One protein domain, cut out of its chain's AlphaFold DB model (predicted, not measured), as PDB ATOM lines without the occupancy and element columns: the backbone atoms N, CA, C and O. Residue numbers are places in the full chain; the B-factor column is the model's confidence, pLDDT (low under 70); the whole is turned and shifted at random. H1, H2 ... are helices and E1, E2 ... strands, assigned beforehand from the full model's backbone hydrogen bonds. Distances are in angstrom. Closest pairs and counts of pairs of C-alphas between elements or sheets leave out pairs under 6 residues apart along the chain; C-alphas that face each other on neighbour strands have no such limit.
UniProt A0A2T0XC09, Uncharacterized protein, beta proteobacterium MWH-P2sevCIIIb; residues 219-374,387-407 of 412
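Overview. This is residues 219 to 374 and 387 to 407 of the 412 residues of an uncharacterized protein of beta proteobacterium MWH-P2sevCIIIb (UniProt A0A2T0XC09). A strongly twisted six-stranded sheet has H1 and H3 on one face and H2 on the other, where the sheet curls round H2; H4 runs at the sheet's level and packs on H1 and H3. H5 lies beyond H2, off the sheet, and its residues 388 to 393 stick out. The printed part has 177 residues, in the order H1 E1 E2 E3 H2 E4 H3 H4 E5 E6 H5; the sheet runs E1 E2 E3 E4 E5 E6 and is mixed, and the class is mixed, helices and strands. The whole is compact and rounded, with a radius of gyration of the C-alphas of 16.5 A and spans of 41 by 39 by 38 A.

Arrangement. H1, residues 219 to 231, is followed by E1, 240 to 250, E2, 253 to 262, and E3, 268 to 274, a meander, each strand the antiparallel neighbour of the one before. N 242 and O 260, of E1 and E2, are 2.9 A apart; N 261 and O 269, of E2 and E3, 2.8 A. E1 bends by 72 degrees at residue 243, E2 by 69 degrees at residue 259. H1 is over E2 at a height over the sheet of 9.3 A. H2, residues 287 to 303, is on the opposite face; E4, 307 to 312, is parallel to E3, with N 309 and O 270 2.8 A apart. E3, H2 and E4 make a strand-helix-strand unit, two parallel neighbour strands with a helix between, its crossover right-handed. H3, residues 313 to 321, touches H1, which touches it with residues 219 to 222 alone; the closest C-alphas, of Ala 219 and Asn 317, are 6.3 A apart. H4, residues 330 to 349, touches H1 about perpendicular, at 83 degrees; the closest C-alphas, of Asp 226 and Gln 334, are 5.6 A apart. E5, residues 354 to 359, is parallel to E4, with N 357 and O 310 2.9 A apart; the unit E4, H3 H4, E5 has a left-handed crossover. E6, residues 364 to 367, forms a hairpin with E5, with N 365 and O 358 3.0 A apart. H5, residues 388 to 406, is close to H2 but not clearly touching, at a shallow tilt of 24 degrees; the closest C-alphas, of Ile 295 and Val 398, are 7.5 A apart. In the five helices every O i to N i+4 pair is within hydrogen-bond range.

Along the chain. H1 begins at C-alpha 219, (-41.802, 444.709, -67.239). H4 measures 28.5 A, H5 26.8 A, E1 24.8 A, H2 24.6 A and E2 24.1 A. H5 ends at C-alpha 406, (-44.943, 425.447, -41.038).

Size, cuts and confidence. The C-alphas farthest apart, of Gln 325 and His 407, are 49.3 A apart. Residues 375 to 386 are not printed, and C-alphas 374 and 387 are 22.8 A apart across the cut. The link E3 to H2 is long, 12 residues. Mean pLDDT of the printed part is 76.3; 55 residues are under 70, among them 276 to 287, 360 to 374 and 387 to 407.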
ATOM      1  N   ALA A 219     -40.785 445.618 -67.731       81.81
ATOM      2  CA  ALA A 219     -41.802 444.709 -67.239       81.81
ATOM      3  C   ALA A 219     -42.440 445.175 -65.916       81.81
ATOM      4  O   ALA A 219     -43.666 445.205 -65.845       81.81
ATOM      5  N   GLU A 220     -41.653 445.580 -64.915       86.19
ATOM      6  CA  GLU A 220     -42.135 446.079 -63.616       86.19
ATOM      7  C   GLU A 220     -42.981 447.339 -63.785       86.19
ATOM      8  O   GLU A 220     -44.142 447.363 -63.374       86.19
ATOM      9  N   THR A 221     -42.458 448.342 -64.499       82.81
ATOM     10  CA  THR A 221     -43.171 449.602 -64.751       82.81
ATOM     11  C   THR A 221     -44.482 449.362 -65.505       82.81
ATOM     12  O   THR A 221     -45.517 449.950 -65.178       82.81
ATOM     13  N   VAL A 222     -44.474 448.482 -66.518       87.31
ATOM     14  CA  VAL A 222     -45.689 448.123 -67.269       87.31
ATOM     15  C   VAL A 222     -46.688 447.397 -66.376       87.31
ATOM     16  O   VAL A 222     -47.871 447.734 -66.420       87.31
ATOM     17  N   LEU A 223     -46.233 446.433 -65.571       92.25
ATOM     18  CA  LEU A 223     -47.089 445.678 -64.664       92.25
ATOM     19  C   LEU A 223     -47.731 446.600 -63.624       92.25
ATOM     20  O   LEU A 223     -48.951 446.580 -63.480       92.25
ATOM     21  N   TYR A 224     -46.941 447.444 -62.953       91.69
ATOM     22  CA  TYR A 224     -47.430 448.396 -61.956       91.69
ATOM     23  C   TYR A 224     -48.467 449.357 -62.545       91.69
ATOM     24  O   TYR A 224     -49.580 449.452 -62.024       91.69
ATOM     25  N   ARG A 225     -48.145 450.026 -63.662       89.56
ATOM     26  CA  ARG A 225     -49.060 450.974 -64.317       89.56
ATOM     27  C   ARG A 225     -50.365 450.301 -64.729       89.56
ATOM     28  O   ARG A 225     -51.445 450.843 -64.497       89.56
ATOM     29  N   ASP A 226     -50.279 449.135 -65.366       93.69
ATOM     30  CA  ASP A 226     -51.463 448.457 -65.882       93.69
ATOM     31  C   ASP A 226     -52.316 447.889 -64.724       93.69
ATOM     32  O   ASP A 226     -53.540 447.958 -64.805       93.69
ATOM     33  N   LEU A 227     -51.718 447.429 -63.613       94.62
ATOM     34  CA  LEU A 227     -52.446 447.066 -62.385       94.62
ATOM     35  C   LEU A 227     -53.127 448.270 -61.732       94.62
ATOM     36  O   LEU A 227     -54.289 448.164 -61.338       94.62
ATOM     37  N   ALA A 228     -52.449 449.417 -61.654       91.12
ATOM     38  CA  ALA A 228     -53.041 450.647 -61.137       91.12
ATOM     39  C   ALA A 228     -54.272 451.048 -61.962       91.12
ATOM     40  O   ALA A 228     -55.318 451.339 -61.394       91.12
ATOM     41  N   ALA A 229     -54.201 450.960 -63.294       89.81
ATOM     42  CA  ALA A 229     -55.345 451.219 -64.171       89.81
ATOM     43  C   ALA A 229     -56.475 450.179 -64.019       89.81
ATOM     44  O   ALA A 229     -57.661 450.523 -64.071       89.81
ATOM     45  N   ILE A 230     -56.128 448.902 -63.827       92.38
ATOM     46  CA  ILE A 230     -57.093 447.820 -63.588       92.38
ATOM     47  C   ILE A 230     -57.885 448.077 -62.305       92.38
ATOM     48  O   ILE A 230     -59.112 447.960 -62.333       92.38
ATOM     49  N   TYR A 231     -57.192 448.422 -61.218       92.12
ATOM     50  CA  TYR A 231     -57.772 448.549 -59.881       92.12
ATOM     51  C   TYR A 231     -58.309 449.945 -59.552       92.12
ATOM     52  O   TYR A 231     -59.159 450.056 -58.678       92.12
ATOM     53  N   ALA A 232     -57.914 450.993 -60.282       87.19
ATOM     54  CA  ALA A 232     -58.480 452.341 -60.140       87.19
ATOM     55  C   ALA A 232     -60.005 452.389 -60.351       87.19
ATOM     56  O   ALA A 232     -60.669 453.292 -59.856       87.19
ATOM     57  N   ASN A 233     -60.562 451.417 -61.080       77.75
ATOM     58  CA  ASN A 233     -61.996 451.319 -61.353       77.75
ATOM     59  C   ASN A 233     -62.758 450.438 -60.343       77.75
ATOM     60  O   ASN A 233     -63.956 450.213 -60.513       77.75
ATOM     61  N   CYS A 234     -62.092 449.902 -59.317       80.00
ATOM     62  CA  CYS A 234     -62.741 449.137 -58.254       80.00
ATOM     63  C   CYS A 234     -63.275 450.112 -57.195       80.00
ATOM     64  O   CYS A 234     -62.489 450.708 -56.466       80.00
ATOM     65  N   GLN A 235     -64.599 450.299 -57.141       62.59
ATOM     66  CA  GLN A 235     -65.244 451.285 -56.259       62.59
ATOM     67  C   GLN A 235     -65.119 450.956 -54.762       62.59
ATOM     68  O   GLN A 235     -65.074 451.883 -53.964       62.59
ATOM     69  N   ASP A 236     -64.964 449.677 -54.404       66.88
ATOM     70  CA  ASP A 236     -64.796 449.220 -53.023       66.88
ATOM     71  C   ASP A 236     -63.584 448.280 -52.916       66.88
ATOM     72  O   ASP A 236     -63.479 447.295 -53.654       66.88
ATOM     73  N   GLY A 237     -62.657 448.581 -52.002       73.44
ATOM     74  CA  GLY A 237     -61.556 447.685 -51.632       73.44
ATOM     75  C   GLY A 237     -60.436 447.528 -52.667       73.44
ATOM     76  O   GLY A 237     -59.866 446.439 -52.802       73.44
ATOM     77  N   ALA A 238     -60.108 448.591 -53.413       86.31
ATOM     78  CA  ALA A 238     -58.970 448.575 -54.331       86.31
ATOM     79  C   ALA A 238     -57.665 448.230 -53.578       86.31
ATOM     80  O   ALA A 238     -57.368 448.839 -52.546       86.31
ATOM     81  N   PRO A 239     -56.857 447.268 -54.066       92.19
ATOM     82  CA  PRO A 239     -55.629 446.891 -53.384       92.19
ATOM     83  C   PRO A 239     -54.620 448.038 -53.360       92.19
ATOM     84  O   PRO A 239     -54.429 448.753 -54.347       92.19
ATOM     85  N   ARG A 240     -53.882 448.153 -52.254       92.94
ATOM     86  CA  ARG A 240     -52.727 449.049 -52.171       92.94
ATOM     87  C   ARG A 240     -51.563 448.450 -52.955       92.94
ATOM     88  O   ARG A 240     -51.076 447.373 -52.608       92.94
ATOM     89  N   LEU A 241     -51.103 449.170 -53.976       91.88
ATOM     90  CA  LEU A 241     -49.948 448.804 -54.798       91.88
ATOM     91  C   LEU A 241     -48.695 449.525 -54.295       91.88
ATOM     92  O   LEU A 241     -48.688 450.751 -54.201       91.88
ATOM     93  N   LEU A 242     -47.634 448.779 -53.990       87.44
ATOM     94  CA  LEU A 242     -46.339 449.320 -53.574       87.44
ATOM     95  C   LEU A 242     -45.251 448.807 -54.522       87.44
ATOM     96  O   LEU A 242     -45.078 447.600 -54.644       87.44
ATOM     97  N   HIS A 243     -44.527 449.712 -55.175       88.06
ATOM     98  CA  HIS A 243     -43.489 449.397 -56.164       88.06
ATOM     99  C   HIS A 243     -42.093 449.696 -55.596       88.06
ATOM    100  O   HIS A 243     -41.936 450.705 -54.897       88.06
ATOM    101  N   GLY A 244     -41.118 448.817 -55.850       82.75
ATOM    102  CA  GLY A 244     -39.703 449.009 -55.492       82.75
ATOM    103  C   GLY A 244     -39.426 449.223 -53.997       82.75
ATOM    104  O   GLY A 244     -38.458 449.880 -53.605       82.75
ATOM    105  N   GLN A 245     -40.304 448.734 -53.118       80.75
ATOM    106  CA  GLN A 245     -40.133 448.902 -51.671       80.75
ATOM    107  C   GLN A 245     -39.070 447.942 -51.149       80.75
ATOM    108  O   GLN A 245     -39.023 446.792 -51.570       80.75
ATOM    109  N   ARG A 246     -38.278 448.359 -50.155       85.31
ATOM    110  CA  ARG A 246     -37.201 447.533 -49.582       85.31
ATOM    111  C   ARG A 246     -37.463 447.137 -48.127       85.31
ATOM    112  O   ARG A 246     -36.787 447.650 -47.239       85.31
ATOM    113  N   PRO A 247     -38.449 446.269 -47.835       81.19
ATOM    114  CA  PRO A 247     -38.841 445.991 -46.456       81.19
ATOM    115  C   PRO A 247     -37.949 444.957 -45.749       81.19
ATOM    116  O   PRO A 247     -38.133 444.710 -44.559       81.19
ATOM    117  N   ILE A 248     -37.002 444.331 -46.454       84.31
ATOM    118  CA  ILE A 248     -36.264 443.164 -45.957       84.31
ATOM    119  C   ILE A 248     -34.846 443.573 -45.563       84.31
ATOM    120  O   ILE A 248     -34.024 443.860 -46.431       84.31
ATOM    121  N   SER A 249     -34.528 443.550 -44.270       81.00
ATOM    122  CA  SER A 249     -33.151 443.739 -43.803       81.00
ATOM    123  C   SER A 249     -32.325 442.468 -44.038       81.00
ATOM    124  O   SER A 249     -32.741 441.376 -43.657       81.00
ATOM    125  N   ASN A 250     -31.156 442.597 -44.666       76.62
ATOM    126  CA  ASN A 250     -30.245 441.493 -44.962       76.62
ATOM    127  C   ASN A 250     -28.781 441.949 -44.848       76.62
ATOM    128  O   ASN A 250     -28.263 442.610 -45.750       76.62
ATOM    129  N   ASN A 251     -28.112 441.594 -43.744       75.44
ATOM    130  CA  ASN A 251     -26.684 441.847 -43.492       75.44
ATOM    131  C   ASN A 251     -26.223 443.283 -43.816       75.44
ATOM    132  O   ASN A 251     -25.261 443.495 -44.548       75.44
ATOM    133  N   GLY A 252     -26.938 444.283 -43.293       65.75
ATOM    134  CA  GLY A 252     -26.607 445.701 -43.502       65.75
ATOM    135  C   GLY A 252     -27.096 446.290 -44.831       65.75
ATOM    136  O   GLY A 252     -26.937 447.486 -45.057       65.75
ATOM    137  N   SER A 253     -27.740 445.485 -45.680       69.25
ATOM    138  CA  SER A 253     -28.442 445.935 -46.886       69.25
ATOM    139  C   SER A 253     -29.956 445.755 -46.748       69.25
ATOM    140  O   SER A 253     -30.423 445.013 -45.883       69.25
ATOM    141  N   TRP A 254     -30.727 446.428 -47.604       75.19
ATOM    142  CA  TRP A 254     -32.174 446.245 -47.701       75.19
ATOM    143  C   TRP A 254     -32.519 445.635 -49.056       75.19
ATOM    144  O   TRP A 254     -32.135 446.182 -50.090       75.19
ATOM    145  N   LEU A 255     -33.212 444.494 -49.056       82.56
ATOM    146  CA  LEU A 255     -33.656 443.845 -50.287       82.56
ATOM    147  C   LEU A 255     -34.990 444.431 -50.730       82.56
ATOM    148  O   LEU A 255     -35.917 444.595 -49.935       82.56
ATOM    149  N   GLU A 256     -35.049 444.723 -52.020       86.81
ATOM    150  CA  GLU A 256     -36.220 445.228 -52.720       86.81
ATOM    151  C   GLU A 256     -37.238 444.120 -52.981       86.81
ATOM    152  O   GLU A 256     -36.847 442.979 -53.201       86.81
ATOM    153  N   LEU A 257     -38.523 444.454 -52.931       89.56
ATOM    154  CA  LEU A 257     -39.600 443.689 -53.537       89.56
ATOM    155  C   LEU A 257     -40.123 444.492 -54.721       89.56
ATOM    156  O   LEU A 257     -40.592 445.616 -54.510       89.56
ATOM    157  N   ASP A 258     -40.063 443.915 -55.921       92.06
ATOM    158  CA  ASP A 258     -40.378 444.650 -57.152       92.06
ATOM    159  C   ASP A 258     -41.807 445.204 -57.094       92.06
ATOM    160  O   ASP A 258     -42.048 446.396 -57.300       92.06
ATOM    161  N   LEU A 259     -42.770 444.362 -56.700       94.19
ATOM    162  CA  LEU A 259     -44.152 444.779 -56.503       94.19
ATOM    163  C   LEU A 259     -44.814 444.080 -55.313       94.19
ATOM    164  O   LEU A 259     -44.763 442.861 -55.181       94.19
ATOM    165  N   GLN A 260     -45.530 444.847 -54.491       95.25
ATOM    166  CA  GLN A 260     -46.437 444.337 -53.463       95.25
ATOM    167  C   GLN A 260     -47.872 444.804 -53.723       95.25
ATOM    168  O   GLN A 260     -48.119 445.970 -54.033       95.25
ATOM    169  N   ILE A 261     -48.825 443.892 -53.554       95.50
ATOM    170  CA  ILE A 261     -50.257 444.108 -53.761       95.50
ATOM    171  C   ILE A 261     -50.970 443.676 -52.485       95.50
ATOM    172  O   ILE A 261     -50.943 442.499 -52.120       95.50
ATOM    173  N   LEU A 262     -51.578 444.628 -51.783       94.12
ATOM    174  CA  LEU A 262     -52.204 444.399 -50.483       94.12
ATOM    175  C   LEU A 262     -53.708 444.633 -50.598       94.12
ATOM    176  O   LEU A 262     -54.152 445.773 -50.708       94.12
ATOM    177  N   PHE A 263     -54.480 443.552 -50.585       92.00
ATOM    178  CA  PHE A 263     -55.935 443.603 -50.583       92.00
ATOM    179  C   PHE A 263     -56.468 443.725 -49.149       92.00
ATOM    180  O   PHE A 263     -55.872 443.207 -48.202       92.00
ATOM    181  N   GLU A 264     -57.623 444.371 -48.987       85.75
ATOM    182  CA  GLU A 264     -58.275 444.549 -47.678       85.75
ATOM    183  C   GLU A 264     -58.768 443.228 -47.069       85.75
ATOM    184  O   GLU A 264     -58.815 443.072 -45.853       85.75
ATOM    185  N   ASN A 265     -59.056 442.229 -47.904       81.44
ATOM    186  CA  ASN A 265     -59.479 440.889 -47.488       81.44
ATOM    187  C   ASN A 265     -58.318 439.998 -46.995       81.44
ATOM    188  O   ASN A 265     -58.400 438.773 -47.077       81.44
ATOM    189  N   ASN A 266     -57.231 440.601 -46.504       84.44
ATOM    190  CA  ASN A 266     -56.005 439.944 -46.041       84.44
ATOM    191  C   ASN A 266     -55.217 439.153 -47.101       84.44
ATOM    192  O   ASN A 266     -54.244 438.483 -46.746       84.44
ATOM    193  N   ILE A 267     -55.552 439.250 -48.392       90.56
ATOM    194  CA  ILE A 267     -54.687 438.712 -49.449       90.56
ATOM    195  C   ILE A 267     -53.523 439.685 -49.660       90.56
ATOM    196  O   ILE A 267     -53.720 440.853 -49.988       90.56
ATOM    197  N   LYS A 268     -52.289 439.206 -49.494       95.56
ATOM    198  CA  LYS A 268     -51.072 439.985 -49.753       95.56
ATOM    199  C   LYS A 268     -50.210 439.246 -50.761       95.56
ATOM    200  O   LYS A 268     -49.971 438.053 -50.603       95.56
ATOM    201  N   ILE A 269     -49.743 439.937 -51.790       96.75
ATOM    202  CA  ILE A 269     -48.989 439.345 -52.898       96.75
ATOM    203  C   ILE A 269     -47.694 440.129 -53.062       96.75
ATOM    204  O   ILE A 269     -47.733 441.353 -53.102       96.75
ATOM    205  N   ALA A 270     -46.568 439.434 -53.166       97.00
ATOM    206  CA  ALA A 270     -45.301 439.962 -53.647       97.00
ATOM    207  C   ALA A 270     -45.023 439.351 -55.024       97.00
ATOM    208  O   ALA A 270     -45.052 438.129 -55.160       97.00
ATOM    209  N   ILE A 271     -44.789 440.181 -56.038       95.94
ATOM    210  CA  ILE A 271     -44.403 439.749 -57.384       95.94
ATOM    211  C   ILE A 271     -42.956 440.164 -57.616       95.94
ATOM    212  O   ILE A 271     -42.603 441.318 -57.395       95.94
ATOM    213  N   GLU A 272     -42.153 439.211 -58.071       94.06
ATOM    214  CA  GLU A 272     -40.732 439.360 -58.364       94.06
ATOM    215  C   GLU A 272     -40.468 438.986 -59.823       94.06
ATOM    216  O   GLU A 272     -40.677 437.833 -60.225       94.06
ATOM    217  N   ILE A 273     -40.021 439.958 -60.616       90.38
ATOM    218  CA  ILE A 273     -39.778 439.838 -62.049       90.38
ATOM    219  C   ILE A 273     -38.308 439.496 -62.296       90.38
ATOM    220  O   ILE A 273     -37.401 440.310 -62.142       90.38
ATOM    221  N   GLN A 274     -38.050 438.274 -62.752       85.38
ATOM    222  CA  GLN A 274     -36.687 437.789 -62.917       85.38
ATOM    223  C   GLN A 274     -36.095 438.126 -64.273       85.38
ATOM    224  O   GLN A 274     -36.357 437.461 -65.276       85.38
ATOM    225  N   GLY A 275     -35.241 439.149 -64.284       78.69
ATOM    226  CA  GLY A 275     -34.407 439.494 -65.431       78.69
ATOM    227  C   GLY A 275     -33.371 438.413 -65.791       78.69
ATOM    228  O   GLY A 275     -33.087 437.518 -64.993       78.69
ATOM    229  N   PRO A 276     -32.729 438.522 -66.968       66.62
ATOM    230  CA  PRO A 276     -31.809 437.515 -67.505       66.62
ATOM    231  C   PRO A 276     -30.588 437.202 -66.619       66.62
ATOM    232  O   PRO A 276     -30.038 436.112 -66.733       66.62
ATOM    233  N   PHE A 277     -30.178 438.117 -65.738       65.50
ATOM    234  CA  PHE A 277     -29.049 437.931 -64.813       65.50
ATOM    235  C   PHE A 277     -29.355 436.980 -63.644       65.50
ATOM    236  O   PHE A 277     -28.457 436.564 -62.928       65.50
ATOM    237  N   HIS A 278     -30.616 436.581 -63.467       66.88
ATOM    238  CA  HIS A 278     -31.017 435.626 -62.431       66.88
ATOM    239  C   HIS A 278     -30.818 434.159 -62.849       66.88
ATOM    240  O   HIS A 278     -31.110 433.240 -62.078       66.88
ATOM    241  N   TYR A 279     -30.308 433.922 -64.064       63.84
ATOM    242  CA  TYR A 279     -30.078 432.594 -64.620       63.84
ATOM    243  C   TYR A 279     -28.576 432.259 -64.667       63.84
ATOM    244  O   TYR A 279     -27.796 433.097 -65.119       63.84
ATOM    245  N   PRO A 280     -28.170 431.026 -64.291       56.09
ATOM    246  CA  PRO A 280     -26.756 430.658 -64.135       56.09
ATOM    247  C   PRO A 280     -25.927 430.894 -65.400       56.09
ATOM    248  O   PRO A 280     -24.797 431.357 -65.336       56.09
ATOM    249  N   ALA A 281     -26.526 430.648 -66.568       56.34
ATOM    250  CA  ALA A 281     -25.864 430.725 -67.869       56.34
ATOM    251  C   ALA A 281     -25.402 432.137 -68.285       56.34
ATOM    252  O   ALA A 281     -24.849 432.287 -69.371       56.34
ATOM    253  N   LYS A 282     -25.702 433.182 -67.500       54.59
ATOM    254  CA  LYS A 282     -25.419 434.579 -67.861       54.59
ATOM    255  C   LYS A 282     -24.571 435.348 -66.842       54.59
ATOM    256  O   LYS A 282     -24.152 436.450 -67.180       54.59
ATOM    257  N   ASP A 283     -24.329 434.812 -65.644       51.72
ATOM    258  CA  ASP A 283     -23.590 435.513 -64.579       51.72
ATOM    259  C   ASP A 283     -22.976 434.526 -63.561       51.72
ATOM    260  O   ASP A 283     -23.428 434.402 -62.422       51.72
ATOM    261  N   GLU A 284     -21.961 433.768 -63.993       53.84
ATOM    262  CA  GLU A 284     -21.373 432.657 -63.222       53.84
ATOM    263  C   GLU A 284     -20.749 433.088 -61.879       53.84
ATOM    264  O   GLU A 284     -20.684 432.284 -60.954       53.84
ATOM    265  N   GLY A 285     -20.338 434.353 -61.728       60.47
ATOM    266  CA  GLY A 285     -19.701 434.848 -60.499       60.47
ATOM    267  C   GLY A 285     -20.666 435.374 -59.432       60.47
ATOM    268  O   GLY A 285     -20.304 435.438 -58.260       60.47
ATOM    269  N   ASN A 286     -21.887 435.760 -59.814       66.00
ATOM    270  CA  ASN A 286     -22.841 436.433 -58.922       66.00
ATOM    271  C   ASN A 286     -24.129 435.626 -58.691       66.00
ATOM    272  O   ASN A 286     -24.968 435.992 -57.863       66.00
ATOM    273  N   TRP A 287     -24.302 434.518 -59.417       66.56
ATOM    274  CA  TRP A 287     -25.528 433.728 -59.383       66.56
ATOM    275  C   TRP A 287     -25.863 433.203 -57.981       66.56
ATOM    276  O   TRP A 287     -26.999 433.356 -57.535       66.56
ATOM    277  N   GLU A 288     -24.890 432.657 -57.246       71.69
ATOM    278  CA  GLU A 288     -25.115 432.140 -55.885       71.69
ATOM    279  C   GLU A 288     -25.606 433.235 -54.927       71.69
ATOM    280  O   GLU A 288     -26.570 433.045 -54.183       71.69
ATOM    281  N   TYR A 289     -25.001 434.421 -54.993       73.69
ATOM    282  CA  TYR A 289     -25.403 435.569 -54.184       73.69
ATOM    283  C   TYR A 289     -26.829 436.033 -54.513       73.69
ATOM    284  O   TYR A 289     -27.625 436.328 -53.613       73.69
ATOM    285  N   ILE A 290     -27.179 436.055 -55.801       75.00
ATOM    286  CA  ILE A 290     -28.529 436.363 -56.275       75.00
ATOM    287  C   ILE A 290     -29.540 435.323 -55.755       75.00
ATOM    288  O   ILE A 290     -30.595 435.703 -55.238       75.00
ATOM    289  N   GLN A 291     -29.203 434.029 -55.797       78.06
ATOM    290  CA  GLN A 291     -30.047 432.962 -55.245       78.06
ATOM    291  C   GLN A 291     -30.255 433.118 -53.736       78.06
ATOM    292  O   GLN A 291     -31.388 433.036 -53.256       78.06
ATOM    293  N   CYS A 292     -29.197 433.413 -52.973       80.31
ATOM    294  CA  CYS A 292     -29.319 433.669 -51.538       80.31
ATOM    295  C   CYS A 292     -30.297 434.817 -51.248       80.31
ATOM    296  O   CYS A 292     -31.142 434.695 -50.359       80.31
ATOM    297  N   LYS A 293     -30.241 435.909 -52.022       82.25
ATOM    298  CA  LYS A 293     -31.196 437.021 -51.895       82.25
ATOM    299  C   LYS A 293     -32.631 436.582 -52.170       82.25
ATOM    300  O   LYS A 293     -33.515 436.938 -51.395       82.25
ATOM    301  N   HIS A 294     -32.876 435.796 -53.219       86.00
ATOM    302  CA  HIS A 294     -34.220 435.280 -53.517       86.00
ATOM    303  C   HIS A 294     -34.781 434.420 -52.395       86.00
ATOM    304  O   HIS A 294     -35.922 434.630 -51.987       86.00
ATOM    305  N   ILE A 295     -33.984 433.500 -51.851       85.56
ATOM    306  CA  ILE A 295     -34.402 432.665 -50.719       85.56
ATOM    307  C   ILE A 295     -34.786 433.549 -49.526       85.56
ATOM    308  O   ILE A 295     -35.814 433.312 -48.891       85.56
ATOM    309  N   THR A 296     -34.001 434.589 -49.237       86.88
ATOM    310  CA  THR A 296     -34.308 435.553 -48.171       86.88
ATOM    311  C   THR A 296     -35.626 436.288 -48.426       86.88
ATOM    312  O   THR A 296     -36.441 436.399 -47.509       86.88
ATOM    313  N   LYS A 297     -35.899 436.720 -49.667       91.94
ATOM    314  CA  LYS A 297     -37.187 437.340 -50.032       91.94
ATOM    315  C   LYS A 297     -38.367 436.382 -49.850       91.94
ATOM    316  O   LYS A 297     -39.389 436.777 -49.288       91.94
ATOM    317  N   ILE A 298     -38.219 435.124 -50.271       89.75
ATOM    318  CA  ILE A 298     -39.255 434.089 -50.127       89.75
ATOM    319  C   ILE A 298     -39.561 433.842 -48.647       89.75
ATOM    320  O   ILE A 298     -40.728 433.891 -48.257       89.75
ATOM    321  N   LYS A 299     -38.530 433.626 -47.814       86.50
ATOM    322  CA  LYS A 299     -38.678 433.447 -46.357       86.50
ATOM    323  C   LYS A 299     -39.463 434.593 -45.740       86.50
ATOM    324  O   LYS A 299     -40.483 434.364 -45.092       86.50
ATOM    325  N   TRP A 300     -39.021 435.818 -46.013       92.81
ATOM    326  CA  TRP A 300     -39.652 437.013 -45.476       92.81
ATOM    327  C   TRP A 300     -41.124 437.112 -45.897       92.81
ATOM    328  O   TRP A 300     -41.985 437.376 -45.059       92.81
ATOM    329  N   CYS A 301     -41.443 436.823 -47.164       93.06
ATOM    330  CA  CYS A 301     -42.826 436.825 -47.644       93.06
ATOM    331  C   CYS A 301     -43.692 435.800 -46.901       93.06
ATOM    332  O   CYS A 301     -44.780 436.145 -46.443       93.06
ATOM    333  N   VAL A 302     -43.201 434.571 -46.708       86.06
ATOM    334  CA  VAL A 302     -43.921 433.522 -45.965       86.06
ATOM    335  C   VAL A 302     -44.179 433.939 -44.512       86.06
ATOM    336  O   VAL A 302     -45.302 433.797 -44.016       86.06
ATOM    337  N   GLU A 303     -43.170 434.489 -43.837       87.31
ATOM    338  CA  GLU A 303     -43.269 434.951 -42.447       87.31
ATOM    339  C   GLU A 303     -44.331 436.050 -42.285       87.31
ATOM    340  O   GLU A 303     -45.132 436.004 -41.349       87.31
ATOM    341  N   HIS A 304     -44.420 436.966 -43.253       90.88
ATOM    342  CA  HIS A 304     -45.336 438.112 -43.231       90.88
ATOM    343  C   HIS A 304     -46.709 437.829 -43.874       90.88
ATOM    344  O   HIS A 304     -47.562 438.722 -43.960       90.88
ATOM    345  N   GLY A 305     -46.947 436.585 -44.304       90.88
ATOM    346  CA  GLY A 305     -48.215 436.147 -44.889       90.88
ATOM    347  C   GLY A 305     -48.452 436.644 -46.317       90.88
ATOM    348  O   GLY A 305     -49.604 436.760 -46.732       90.88
ATOM    349  N   LEU A 306     -47.390 436.957 -47.061       94.88
ATOM    350  CA  LEU A 306     -47.451 437.276 -48.483       94.88
ATOM    351  C   LEU A 306     -47.352 436.000 -49.325       94.88
ATOM    352  O   LEU A 306     -46.587 435.083 -49.029       94.88
ATOM    353  N   ILE A 307     -48.099 435.972 -50.424       94.12
ATOM    354  CA  ILE A 307     -47.872 435.050 -51.533       94.12
ATOM    355  C   ILE A 307     -46.656 435.547 -52.296       94.12
ATOM    356  O   ILE A 307     -46.655 436.686 -52.753       94.12
ATOM    357  N   PHE A 308     -45.660 434.693 -52.483       94.62
ATOM    358  CA  PHE A 308     -44.529 435.005 -53.343       94.62
ATOM    359  C   PHE A 308     -44.804 434.508 -54.766       94.62
ATOM    360  O   PHE A 308     -44.996 433.310 -54.993       94.62
ATOM    361  N   VAL A 309     -44.831 435.425 -55.727       94.25
ATOM    362  CA  VAL A 309     -45.047 435.149 -57.145       94.25
ATOM    363  C   VAL A 309     -43.758 435.431 -57.895       94.25
ATOM    364  O   VAL A 309     -43.267 436.555 -57.933       94.25
ATOM    365  N   TRP A 310     -43.237 434.394 -58.526       91.94
ATOM    366  CA  TRP A 310     -42.069 434.459 -59.380       91.94
ATOM    367  C   TRP A 310     -42.519 434.582 -60.835       91.94
ATOM    368  O   TRP A 310     -43.280 433.739 -61.319       91.94
ATOM    369  N   LEU A 311     -42.078 435.634 -61.521       89.31
ATOM    370  CA  LEU A 311     -42.491 435.960 -62.882       89.31
ATOM    371  C   LEU A 311     -41.268 436.087 -63.793       89.31
ATOM    372  O   LEU A 311     -40.412 436.939 -63.574       89.31
ATOM    373  N   ASP A 312     -41.185 435.268 -64.840       84.81
ATOM    374  CA  ASP A 312     -40.087 435.369 -65.805       84.81
ATOM    375  C   ASP A 312     -40.203 436.650 -66.649       84.81
ATOM    376  O   ASP A 312     -41.209 436.881 -67.328       84.81
ATOM    377  N   TRP A 313     -39.151 437.475 -66.640       84.75
ATOM    378  CA  TRP A 313     -39.111 438.747 -67.363       84.75
ATOM    379  C   TRP A 313     -39.263 438.563 -68.874       84.75
ATOM    380  O   TRP A 313     -39.951 439.342 -69.540       84.75
ATOM    381  N   GLU A 314     -38.618 437.543 -69.443       78.44
ATOM    382  CA  GLU A 314     -38.615 437.347 -70.892       78.44
ATOM    383  C   GLU A 314     -40.000 436.904 -71.375       78.44
ATOM    384  O   GLU A 314     -40.562 437.479 -72.313       78.44
ATOM    385  N   ALA A 315     -40.594 435.937 -70.677       77.19
ATOM    386  CA  ALA A 315     -41.958 435.493 -70.885       77.19
ATOM    387  C   ALA A 315     -42.954 436.645 -70.717       77.19
ATOM    388  O   ALA A 315     -43.794 436.843 -71.599       77.19
ATOM    389  N   PHE A 316     -42.829 437.460 -69.666       85.25
ATOM    390  CA  PHE A 316     -43.692 438.624 -69.474       85.25
ATOM    391  C   PHE A 316     -43.608 439.596 -70.652       85.25
ATOM    392  O   PHE A 316     -44.635 439.980 -71.211       85.25
ATOM    393  N   ASN A 317     -42.404 439.952 -71.100       81.44
ATOM    394  CA  ASN A 317     -42.251 440.878 -72.221       81.44
ATOM    395  C   ASN A 317     -42.815 440.324 -73.528       81.44
ATOM    396  O   ASN A 317     -43.453 441.067 -74.276       81.44
ATOM    397  N   ARG A 318     -42.628 439.027 -73.798       77.06
ATOM    398  CA  ARG A 318     -43.192 438.373 -74.989       77.06
ATOM    399  C   ARG A 318     -44.711 438.227 -74.939       77.06
ATOM    400  O   ARG A 318     -45.327 438.152 -75.996       77.06
ATOM    401  N   CYS A 319     -45.305 438.141 -73.749       79.19
ATOM    402  CA  CYS A 319     -46.740 437.895 -73.587       79.19
ATOM    403  C   CYS A 319     -47.547 439.168 -73.379       79.19
ATOM    404  O   CYS A 319     -48.642 439.290 -73.917       79.19
ATOM    405  N   VAL A 320     -47.034 440.095 -72.575       79.44
ATOM    406  CA  VAL A 320     -47.750 441.292 -72.131       79.44
ATOM    407  C   VAL A 320     -47.293 442.509 -72.913       79.44
ATOM    408  O   VAL A 320     -48.132 443.249 -73.406       79.44
ATOM    409  N   VAL A 321     -45.993 442.737 -73.082       73.38
ATOM    410  CA  VAL A 321     -45.521 443.965 -73.745       73.38
ATOM    411  C   VAL A 321     -45.622 443.847 -75.269       73.38
ATOM    412  O   VAL A 321     -46.103 444.767 -75.942       73.38
ATOM    413  N   HIS A 322     -45.239 442.694 -75.810       70.94
ATOM    414  CA  HIS A 322     -45.205 442.416 -77.241       70.94
ATOM    415  C   HIS A 322     -46.104 441.229 -77.621       70.94
ATOM    416  O   HIS A 322     -46.590 440.474 -76.782       70.94
ATOM    417  N   SER A 323     -46.381 441.103 -78.914       58.53
ATOM    418  CA  SER A 323     -46.972 439.932 -79.561       58.53
ATOM    419  C   SER A 323     -46.235 439.740 -80.885       58.53
ATOM    420  O   SER A 323     -46.572 440.373 -81.889       58.53
ATOM    421  N   GLY A 324     -45.166 438.943 -80.878       62.62
ATOM    422  CA  GLY A 324     -44.197 438.935 -81.978       62.62
ATOM    423  C   GLY A 324     -43.474 440.283 -82.072       62.62
ATOM    424  O   GLY A 324     -42.966 440.775 -81.071       62.62
ATOM    425  N   GLN A 325     -43.463 440.908 -83.254       58.22
ATOM    426  CA  GLN A 325     -42.833 442.224 -83.460       58.22
ATOM    427  C   GLN A 325     -43.739 443.424 -83.130       58.22
ATOM    428  O   GLN A 325     -43.299 444.568 -83.214       58.22
ATOM    429  N   ARG A 326     -45.010 443.202 -82.773       71.00
ATOM    430  CA  ARG A 326     -45.958 444.294 -82.497       71.00
ATOM    431  C   ARG A 326     -46.096 444.540 -80.999       71.00
ATOM    432  O   ARG A 326     -46.240 443.597 -80.224       71.00
ATOM    433  N   LYS A 327     -46.111 445.812 -80.599       75.94
ATOM    434  CA  LYS A 327     -46.436 446.235 -79.230       75.94
ATOM    435  C   LYS A 327     -47.930 446.019 -78.967       75.94
ATOM    436  O   LYS A 327     -48.756 446.389 -79.801       75.94
ATOM    437  N   ARG A 328     -48.286 445.427 -77.825       79.69
ATOM    438  CA  ARG A 328     -49.693 445.243 -77.431       79.69
ATOM    439  C   ARG A 328     -50.305 446.557 -76.956       79.69
ATOM    440  O   ARG A 328     -49.640 447.349 -76.280       79.69
ATOM    441  N   THR A 329     -51.583 446.767 -77.272       87.88
ATOM    442  CA  THR A 329     -52.340 447.928 -76.781       87.88
ATOM    443  C   THR A 329     -52.616 447.804 -75.287       87.88
ATOM    444  O   THR A 329     -52.660 446.699 -74.749       87.88
ATOM    445  N   ASP A 330     -52.853 448.927 -74.614       87.94
ATOM    446  CA  ASP A 330     -53.092 448.970 -73.167       87.94
ATOM    447  C   ASP A 330     -54.229 448.038 -72.734       87.94
ATOM    448  O   ASP A 330     -54.059 447.245 -71.809       87.94
ATOM    449  N   ALA A 331     -55.340 448.027 -73.475       89.25
ATOM    450  CA  ALA A 331     -56.471 447.140 -73.213       89.25
ATOM    451  C   ALA A 331     -56.098 445.646 -73.304       89.25
ATOM    452  O   ALA A 331     -56.542 444.838 -72.487       89.25
ATOM    453  N   GLN A 332     -55.261 445.263 -74.276       87.88
ATOM    454  CA  GLN A 332     -54.796 443.880 -74.414       87.88
ATOM    455  C   GLN A 332     -53.884 443.479 -73.255       87.88
ATOM    456  O   GLN A 332     -54.041 442.386 -72.713       87.88
ATOM    457  N   ARG A 333     -52.957 444.359 -72.860       90.75
ATOM    458  CA  ARG A 333     -52.048 444.102 -71.734       90.75
ATOM    459  C   ARG A 333     -52.815 443.952 -70.429       90.75
ATOM    460  O   ARG A 333     -52.660 442.949 -69.739       90.75
ATOM    461  N   GLN A 334     -53.715 444.893 -70.151       92.50
ATOM    462  CA  GLN A 334     -54.545 444.875 -68.953       92.50
ATOM    463  C   GLN A 334     -55.430 443.625 -68.885       92.50
ATOM    464  O   GLN A 334     -55.601 443.060 -67.810       92.50
ATOM    465  N   ARG A 335     -55.963 443.141 -70.016       90.62
ATOM    466  CA  ARG A 335     -56.714 441.875 -70.052       90.62
ATOM    467  C   ARG A 335     -55.861 440.689 -69.589       90.62
ATOM    468  O   ARG A 335     -56.326 439.913 -68.760       90.62
ATOM    469  N   ILE A 336     -54.637 440.564 -70.099       88.56
ATOM    470  CA  ILE A 336     -53.718 439.469 -69.739       88.56
ATOM    471  C   ILE A 336     -53.308 439.574 -68.268       88.56
ATOM    472  O   ILE A 336     -53.300 438.575 -67.555       88.56
ATOM    473  N   ILE A 337     -53.022 440.785 -67.789       92.62
ATOM    474  CA  ILE A 337     -52.677 441.022 -66.384       92.62
ATOM    475  C   ILE A 337     -53.857 440.679 -65.460       92.62
ATOM    476  O   ILE A 337     -53.646 440.043 -64.430       92.62
ATOM    477  N   ARG A 338     -55.108 441.011 -65.823       92.88
ATOM    478  CA  ARG A 338     -56.295 440.580 -65.053       92.88
ATOM    479  C   ARG A 338     -56.390 439.059 -64.962       92.88
ATOM    480  O   ARG A 338     -56.652 438.534 -63.885       92.88
ATOM    481  N   GLU A 339     -56.172 438.358 -66.072       89.44
ATOM    482  CA  GLU A 339     -56.173 436.891 -66.096       89.44
ATOM    483  C   GLU A 339     -55.079 436.313 -65.188       89.44
ATOM    484  O   GLU A 339     -55.365 435.455 -64.352       89.44
ATOM    485  N   LEU A 340     -53.858 436.849 -65.275       91.44
ATOM    486  CA  LEU A 340     -52.744 436.487 -64.400       91.44
ATOM    487  C   LEU A 340     -53.107 436.658 -62.917       91.44
ATOM    488  O   LEU A 340     -52.963 435.715 -62.138       91.44
ATOM    489  N   MET A 341     -53.624 437.826 -62.530       93.75
ATOM    490  CA  MET A 341     -53.992 438.112 -61.140       93.75
ATOM    491  C   MET A 341     -55.124 437.215 -60.637       93.75
ATOM    492  O   MET A 341     -55.039 436.694 -59.526       93.75
ATOM    493  N   ASN A 342     -56.151 436.975 -61.455       91.31
ATOM    494  CA  ASN A 342     -57.243 436.065 -61.106       91.31
ATOM    495  C   ASN A 342     -56.729 434.642 -60.865       91.31
ATOM    496  O   ASN A 342     -57.147 433.983 -59.911       91.31
ATOM    497  N   ASN A 343     -55.795 434.176 -61.695       89.06
ATOM    498  CA  ASN A 343     -55.197 432.858 -61.537       89.06
ATOM    499  C   ASN A 343     -54.319 432.777 -60.272       89.06
ATOM    500  O   ASN A 343     -54.388 431.780 -59.554       89.06
ATOM    501  N   ILE A 344     -53.560 433.832 -59.943       91.38
ATOM    502  CA  ILE A 344     -52.778 433.929 -58.696       91.38
ATOM    503  C   ILE A 344     -53.693 433.873 -57.465       91.38
ATOM    504  O   ILE A 344     -53.446 433.096 -56.542       91.38
ATOM    505  N   ILE A 345     -54.775 434.659 -57.456       91.19
ATOM    506  CA  ILE A 345     -55.747 434.682 -56.355       91.19
ATOM    507  C   ILE A 345     -56.427 433.315 -56.217       91.19
ATOM    508  O   ILE A 345     -56.539 432.788 -55.116       91.19
ATOM    509  N   LYS A 346     -56.820 432.683 -57.326       88.62
ATOM    510  CA  LYS A 346     -57.391 431.330 -57.298       88.62
ATOM    511  C   LYS A 346     -56.411 430.311 -56.710       88.62
ATOM    512  O   LYS A 346     -56.806 429.475 -55.902       88.62
ATOM    513  N   ALA A 347     -55.136 430.392 -57.084       84.31
ATOM    514  CA  ALA A 347     -54.097 429.527 -56.538       84.31
ATOM    515  C   ALA A 347     -53.926 429.726 -55.024       84.31
ATOM    516  O   ALA A 347     -53.806 428.754 -54.280       84.31
ATOM    517  N   HIS A 348     -53.982 430.973 -54.554       87.25
ATOM    518  CA  HIS A 348     -53.954 431.293 -53.130       87.25
ATOM    519  C   HIS A 348     -55.075 430.629 -52.340       87.25
ATOM    520  O   HIS A 348     -54.827 430.049 -51.278       87.25
ATOM    521  N   THR A 349     -56.296 430.722 -52.867       87.56
ATOM    522  CA  THR A 349     -57.496 430.123 -52.277       87.56
ATOM    523  C   THR A 349     -57.369 428.603 -52.193       87.56
ATOM    524  O   THR A 349     -57.852 428.002 -51.240       87.56
ATOM    525  N   ASN A 350     -56.627 427.989 -53.119       84.94
ATOM    526  CA  ASN A 350     -56.281 426.566 -53.093       84.94
ATOM    527  C   ASN A 350     -55.081 426.232 -52.178       84.94
ATOM    528  O   ASN A 350     -54.552 425.127 -52.232       84.94
ATOM    529  N   GLY A 351     -54.623 427.176 -51.350       86.00
ATOM    530  CA  GLY A 351     -53.548 426.968 -50.377       86.00
ATOM    531  C   GLY A 351     -52.138 427.252 -50.896       86.00
ATOM    532  O   GLY A 351     -51.181 427.169 -50.126       86.00
ATOM    533  N   HIS A 352     -51.963 427.649 -52.160       84.69
ATOM    534  CA  HIS A 352     -50.633 427.964 -52.678       84.69
ATOM    535  C   HIS A 352     -50.112 429.291 -52.095       84.69
ATOM    536  O   HIS A 352     -50.837 430.281 -51.958       84.69
ATOM    537  N   ARG A 353     -48.834 429.303 -51.701       83.62
ATOM    538  CA  ARG A 353     -48.132 430.480 -51.143       83.62
ATOM    539  C   ARG A 353     -46.888 430.867 -51.940       83.62
ATOM    540  O   ARG A 353     -46.412 431.987 -51.808       83.62
ATOM    541  N   PHE A 354     -46.418 429.964 -52.794       88.88
ATOM    542  CA  PHE A 354     -45.385 430.206 -53.786       88.88
ATOM    543  C   PHE A 354     -45.940 429.839 -55.163       88.88
ATOM    544  O   PHE A 354     -46.519 428.762 -55.329       88.88
ATOM    545  N   ILE A 355     -45.810 430.741 -56.133       86.19
ATOM    546  CA  ILE A 355     -46.355 430.567 -57.482       86.19
ATOM    547  C   ILE A 355     -45.266 430.913 -58.487       86.19
ATOM    548  O   ILE A 355     -44.758 432.029 -58.483       86.19
ATOM    549  N   ASN A 356     -44.942 429.972 -59.372       85.81
ATOM    550  CA  ASN A 356     -44.079 430.222 -60.518       85.81
ATOM    551  C   ASN A 356     -44.947 430.407 -61.770       85.81
ATOM    552  O   ASN A 356     -45.686 429.507 -62.177       85.81
ATOM    553  N   VAL A 357     -44.885 431.593 -62.365       84.00
ATOM    554  CA  VAL A 357     -45.670 431.944 -63.545       84.00
ATOM    555  C   VAL A 357     -44.867 431.630 -64.801       84.00
ATOM    556  O   VAL A 357     -43.852 432.268 -65.076       84.00
ATOM    557  N   GLN A 358     -45.375 430.706 -65.616       79.06
ATOM    558  CA  GLN A 358     -44.880 430.482 -66.970       79.06
ATOM    559  C   GLN A 358     -45.821 431.142 -67.985       79.06
ATOM    560  O   GLN A 358     -47.047 431.064 -67.890       79.06
ATOM    561  N   MET A 359     -45.263 431.831 -68.977       76.56
ATOM    562  CA  MET A 359     -46.062 432.458 -70.032       76.56
ATOM    563  C   MET A 359     -45.505 432.064 -71.403       76.56
ATOM    564  O   MET A 359     -44.305 432.188 -71.653       76.56
ATOM    565  N   ASP A 360     -46.368 431.573 -72.293       68.31
ATOM    566  CA  ASP A 360     -45.972 430.926 -73.559       68.31
ATOM    567  C   ASP A 360     -46.272 431.764 -74.821       68.31
ATOM    568  O   ASP A 360     -46.312 431.261 -75.940       68.31
ATOM    569  N   GLY A 361     -46.477 433.070 -74.666       56.59
ATOM    570  CA  GLY A 361     -46.740 434.028 -75.749       56.59
ATOM    571  C   GLY A 361     -48.222 434.196 -76.089       56.59
ATOM    572  O   GLY A 361     -48.619 435.253 -76.589       56.59
ATOM    573  N   THR A 362     -49.055 433.196 -75.785       54.75
ATOM    574  CA  THR A 362     -50.495 433.212 -76.108       54.75
ATOM    575  C   THR A 362     -51.397 432.914 -74.917       54.75
ATOM    576  O   THR A 362     -52.566 433.305 -74.945       54.75
ATOM    577  N   ARG A 363     -50.868 432.274 -73.870       56.34
ATOM    578  CA  ARG A 363     -51.574 431.933 -72.637       56.34
ATOM    579  C   ARG A 363     -50.684 432.180 -71.420       56.34
ATOM    580  O   ARG A 363     -49.457 432.086 -71.471       56.34
ATOM    581  N   THR A 364     -51.325 432.492 -70.300       54.06
ATOM    582  CA  THR A 364     -50.700 432.414 -68.977       54.06
ATOM    583  C   THR A 364     -50.905 431.005 -68.443       54.06
ATOM    584  O   THR A 364     -51.994 430.687 -67.966       54.06
ATOM    585  N   ASN A 365     -49.883 430.156 -68.527       55.59
ATOM    586  CA  ASN A 365     -49.925 428.835 -67.912       55.59
ATOM    587  C   ASN A 365     -49.297 428.939 -66.523       55.59
ATOM    588  O   ASN A 365     -48.085 429.064 -66.370       55.59
ATOM    589  N   LEU A 366     -50.118 428.887 -65.477       51.00
ATOM    590  CA  LEU A 366     -49.563 428.787 -64.135       51.00
ATOM    591  C   LEU A 366     -49.025 427.376 -63.917       51.00
ATOM    592  O   LEU A 366     -49.786 426.410 -63.875       51.00
ATOM    593  N   THR A 367     -47.711 427.263 -63.746       52.12
ATOM    594  CA  THR A 367     -47.105 426.050 -63.204       52.12
ATOM    595  C   THR A 367     -47.042 426.167 -61.694       52.12
ATOM    596  O   THR A 367     -46.261 426.935 -61.135       52.12
ATOM    597  N   TYR A 368     -47.870 425.387 -61.012       48.06
ATOM    598  CA  TYR A 368     -47.826 425.307 -59.560       48.06
ATOM    599  C   TYR A 368     -46.623 424.460 -59.147       48.06
ATOM    600  O   TYR A 368     -46.548 423.266 -59.432       48.06
ATOM    601  N   GLY A 369     -45.655 425.099 -58.500       39.66
ATOM    602  CA  GLY A 369     -44.494 424.441 -57.923       39.66
ATOM    603  C   GLY A 369     -44.671 424.234 -56.426       39.66
ATOM    604  O   GLY A 369     -44.338 425.120 -55.651       39.66
ATOM    605  N   LEU A 370     -45.170 423.054 -56.054       35.72
ATOM    606  CA  LEU A 370     -44.738 422.255 -54.898       35.72
ATOM    607  C   LEU A 370     -45.150 420.801 -55.198       35.72
ATOM    608  O   LEU A 370     -46.107 420.275 -54.642       35.72
ATOM    609  N   ASN A 371     -44.461 420.148 -56.141       31.89
ATOM    610  CA  ASN A 371     -44.465 418.683 -56.150       31.89
ATOM    611  C   ASN A 371     -43.526 418.255 -55.027       31.89
ATOM    612  O   ASN A 371     -42.317 418.252 -55.262       31.89
ATOM    613  N   VAL A 372     -44.089 417.919 -53.864       31.39
ATOM    614  CA  VAL A 372     -43.437 417.112 -52.828       31.39
ATOM    615  C   VAL A 372     -43.600 415.644 -53.236       31.39
ATOM    616  O   VAL A 372     -44.719 415.136 -53.172       31.39
ATOM    617  N   PRO A 373     -42.545 414.919 -53.645       28.08
ATOM    618  CA  PRO A 373     -42.548 413.473 -53.558       28.08
ATOM    619  C   PRO A 373     -42.155 413.118 -52.123       28.08
ATOM    620  O   PRO A 373     -41.013 413.303 -51.702       28.08
ATOM    621  N   THR A 374     -43.110 412.622 -51.345       32.09
ATOM    622  CA  THR A 374     -42.848 411.966 -50.061       32.09
ATOM    623  C   THR A 374     -42.149 410.635 -50.310       32.09
ATOM    624  O   THR A 374     -42.812 409.604 -50.363       32.09
ATOM    625  N   THR A 387     -26.429 421.071 -63.474       43.91
ATOM    626  CA  THR A 387     -27.485 422.118 -63.569       43.91
ATOM    627  C   THR A 387     -28.877 421.616 -63.189       43.91
ATOM    628  O   THR A 387     -29.690 422.377 -62.662       43.91
ATOM    629  N   MET A 388     -29.175 420.326 -63.387       36.41
ATOM    630  CA  MET A 388     -30.407 419.723 -62.859       36.41
ATOM    631  C   MET A 388     -30.291 419.341 -61.382       36.41
ATOM    632  O   MET A 388     -31.261 419.504 -60.642       36.41
ATOM    633  N   LEU A 389     -29.115 418.883 -60.944       37.84
ATOM    634  CA  LEU A 389     -28.876 418.480 -59.558       37.84
ATOM    635  C   LEU A 389     -28.979 419.682 -58.601       37.84
ATOM    636  O   LEU A 389     -29.615 419.591 -57.561       37.84
ATOM    637  N   GLU A 390     -28.479 420.849 -59.006       45.34
ATOM    638  CA  GLU A 390     -28.519 422.082 -58.202       45.34
ATOM    639  C   GLU A 390     -29.929 422.683 -58.109       45.34
ATOM    640  O   GLU A 390     -30.348 423.125 -57.039       45.34
ATOM    641  N   ARG A 391     -30.730 422.605 -59.185       44.75
ATOM    642  CA  ARG A 391     -32.168 422.936 -59.136       44.75
ATOM    643  C   ARG A 391     -32.933 421.997 -58.206       44.75
ATOM    644  O   ARG A 391     -33.878 422.433 -57.552       44.75
ATOM    645  N   HIS A 392     -32.538 420.727 -58.148       47.56
ATOM    646  CA  HIS A 392     -33.140 419.744 -57.253       47.56
ATOM    647  C   HIS A 392     -32.772 420.013 -55.789       47.56
ATOM    648  O   HIS A 392     -33.657 420.013 -54.938       47.56
ATOM    649  N   VAL A 393     -31.508 420.336 -55.507       49.19
ATOM    650  CA  VAL A 393     -31.021 420.678 -54.161       49.19
ATOM    651  C   VAL A 393     -31.641 421.980 -53.654       49.19
ATOM    652  O   VAL A 393     -32.113 422.027 -52.523       49.19
ATOM    653  N   LEU A 394     -31.726 423.023 -54.489       51.31
ATOM    654  CA  LEU A 394     -32.375 424.282 -54.117       51.31
ATOM    655  C   LEU A 394     -33.873 424.086 -53.856       51.31
ATOM    656  O   LEU A 394     -34.404 424.596 -52.872       51.31
ATOM    657  N   LYS A 395     -34.545 423.305 -54.709       54.59
ATOM    658  CA  LYS A 395     -35.944 422.924 -54.508       54.59
ATOM    659  C   LYS A 395     -36.120 422.192 -53.171       54.59
ATOM    660  O   LYS A 395     -36.955 422.613 -52.380       54.59
ATOM    661  N   GLN A 396     -35.296 421.185 -52.882       53.53
ATOM    662  CA  GLN A 396     -35.336 420.438 -51.619       53.53
ATOM    663  C   GLN A 396     -35.034 421.319 -50.398       53.53
ATOM    664  O   GLN A 396     -35.707 421.198 -49.377       53.53
ATOM    665  N   ALA A 397     -34.066 422.234 -50.487       55.91
ATOM    666  CA  ALA A 397     -33.707 423.137 -49.396       55.91
ATOM    667  C   ALA A 397     -34.820 424.154 -49.099       55.91
ATOM    668  O   ALA A 397     -35.131 424.410 -47.936       55.91
ATOM    669  N   VAL A 398     -35.459 424.703 -50.138       56.03
ATOM    670  CA  VAL A 398     -36.634 425.576 -50.000       56.03
ATOM    671  C   VAL A 398     -37.825 424.788 -49.442       56.03
ATOM    672  O   VAL A 398     -38.524 425.286 -48.564       56.03
ATOM    673  N   GLU A 399     -38.020 423.542 -49.871       58.25
ATOM    674  CA  GLU A 399     -39.075 422.649 -49.375       58.25
ATOM    675  C   GLU A 399     -38.910 422.302 -47.890       58.25
ATOM    676  O   GLU A 399     -39.850 422.476 -47.113       58.25
ATOM    677  N   GLN A 400     -37.716 421.880 -47.469       60.31
ATOM    678  CA  GLN A 400     -37.406 421.561 -46.070       60.31
ATOM    679  C   GLN A 400     -37.536 422.785 -45.164       60.31
ATOM    680  O   GLN A 400     -38.095 422.715 -44.068       60.31
ATOM    681  N   LEU A 401     -37.057 423.935 -45.634       56.22
ATOM    682  CA  LEU A 401     -37.186 425.202 -44.936       56.22
ATOM    683  C   LEU A 401     -38.658 425.594 -44.745       56.22
ATOM    684  O   LEU A 401     -39.049 425.933 -43.628       56.22
ATOM    685  N   ILE A 402     -39.479 425.514 -45.795       55.72
ATOM    686  CA  ILE A 402     -40.912 425.824 -45.720       55.72
ATOM    687  C   ILE A 402     -41.612 424.863 -44.750       55.72
ATOM    688  O   ILE A 402     -42.320 425.327 -43.857       55.72
ATOM    689  N   GLN A 403     -41.352 423.553 -44.836       57.31
ATOM    690  CA  GLN A 403     -41.897 422.559 -43.900       57.31
ATOM    691  C   GLN A 403     -41.504 422.851 -42.441       57.31
ATOM    692  O   GLN A 403     -42.346 422.790 -41.545       57.31
ATOM    693  N   SER A 404     -40.248 423.237 -42.192       55.78
ATOM    694  CA  SER A 404     -39.758 423.558 -40.845       55.78
ATOM    695  C   SER A 404     -40.403 424.811 -40.237       55.78
ATOM    696  O   SER A 404     -40.605 424.885 -39.024       55.78
ATOM    697  N   LEU A 405     -40.756 425.793 -41.073       50.53
ATOM    698  CA  LEU A 405     -41.445 427.012 -40.652       50.53
ATOM    699  C   LEU A 405     -42.944 426.769 -40.437       50.53
ATOM    700  O   LEU A 405     -43.561 427.442 -39.615       50.53
ATOM    701  N   TRP A 406     -43.525 425.793 -41.139       52.84
ATOM    702  CA  TRP A 406     -44.943 425.447 -41.038       52.84
ATOM    703  C   TRP A 406     -45.266 424.670 -39.762       52.84
ATOM    704  O   TRP A 406     -46.210 425.031 -39.067       52.84
ATOM    705  N   HIS A 407     -44.433 423.701 -39.368       51.97
ATOM    706  CA  HIS A 407     -44.630 422.963 -38.112       51.97
ATOM    707  C   HIS A 407     -44.508 423.825 -36.843       51.97
ATOM    708  O   HIS A 407     -44.945 423.407 -35.776       51.97
TER     709      HIS A 407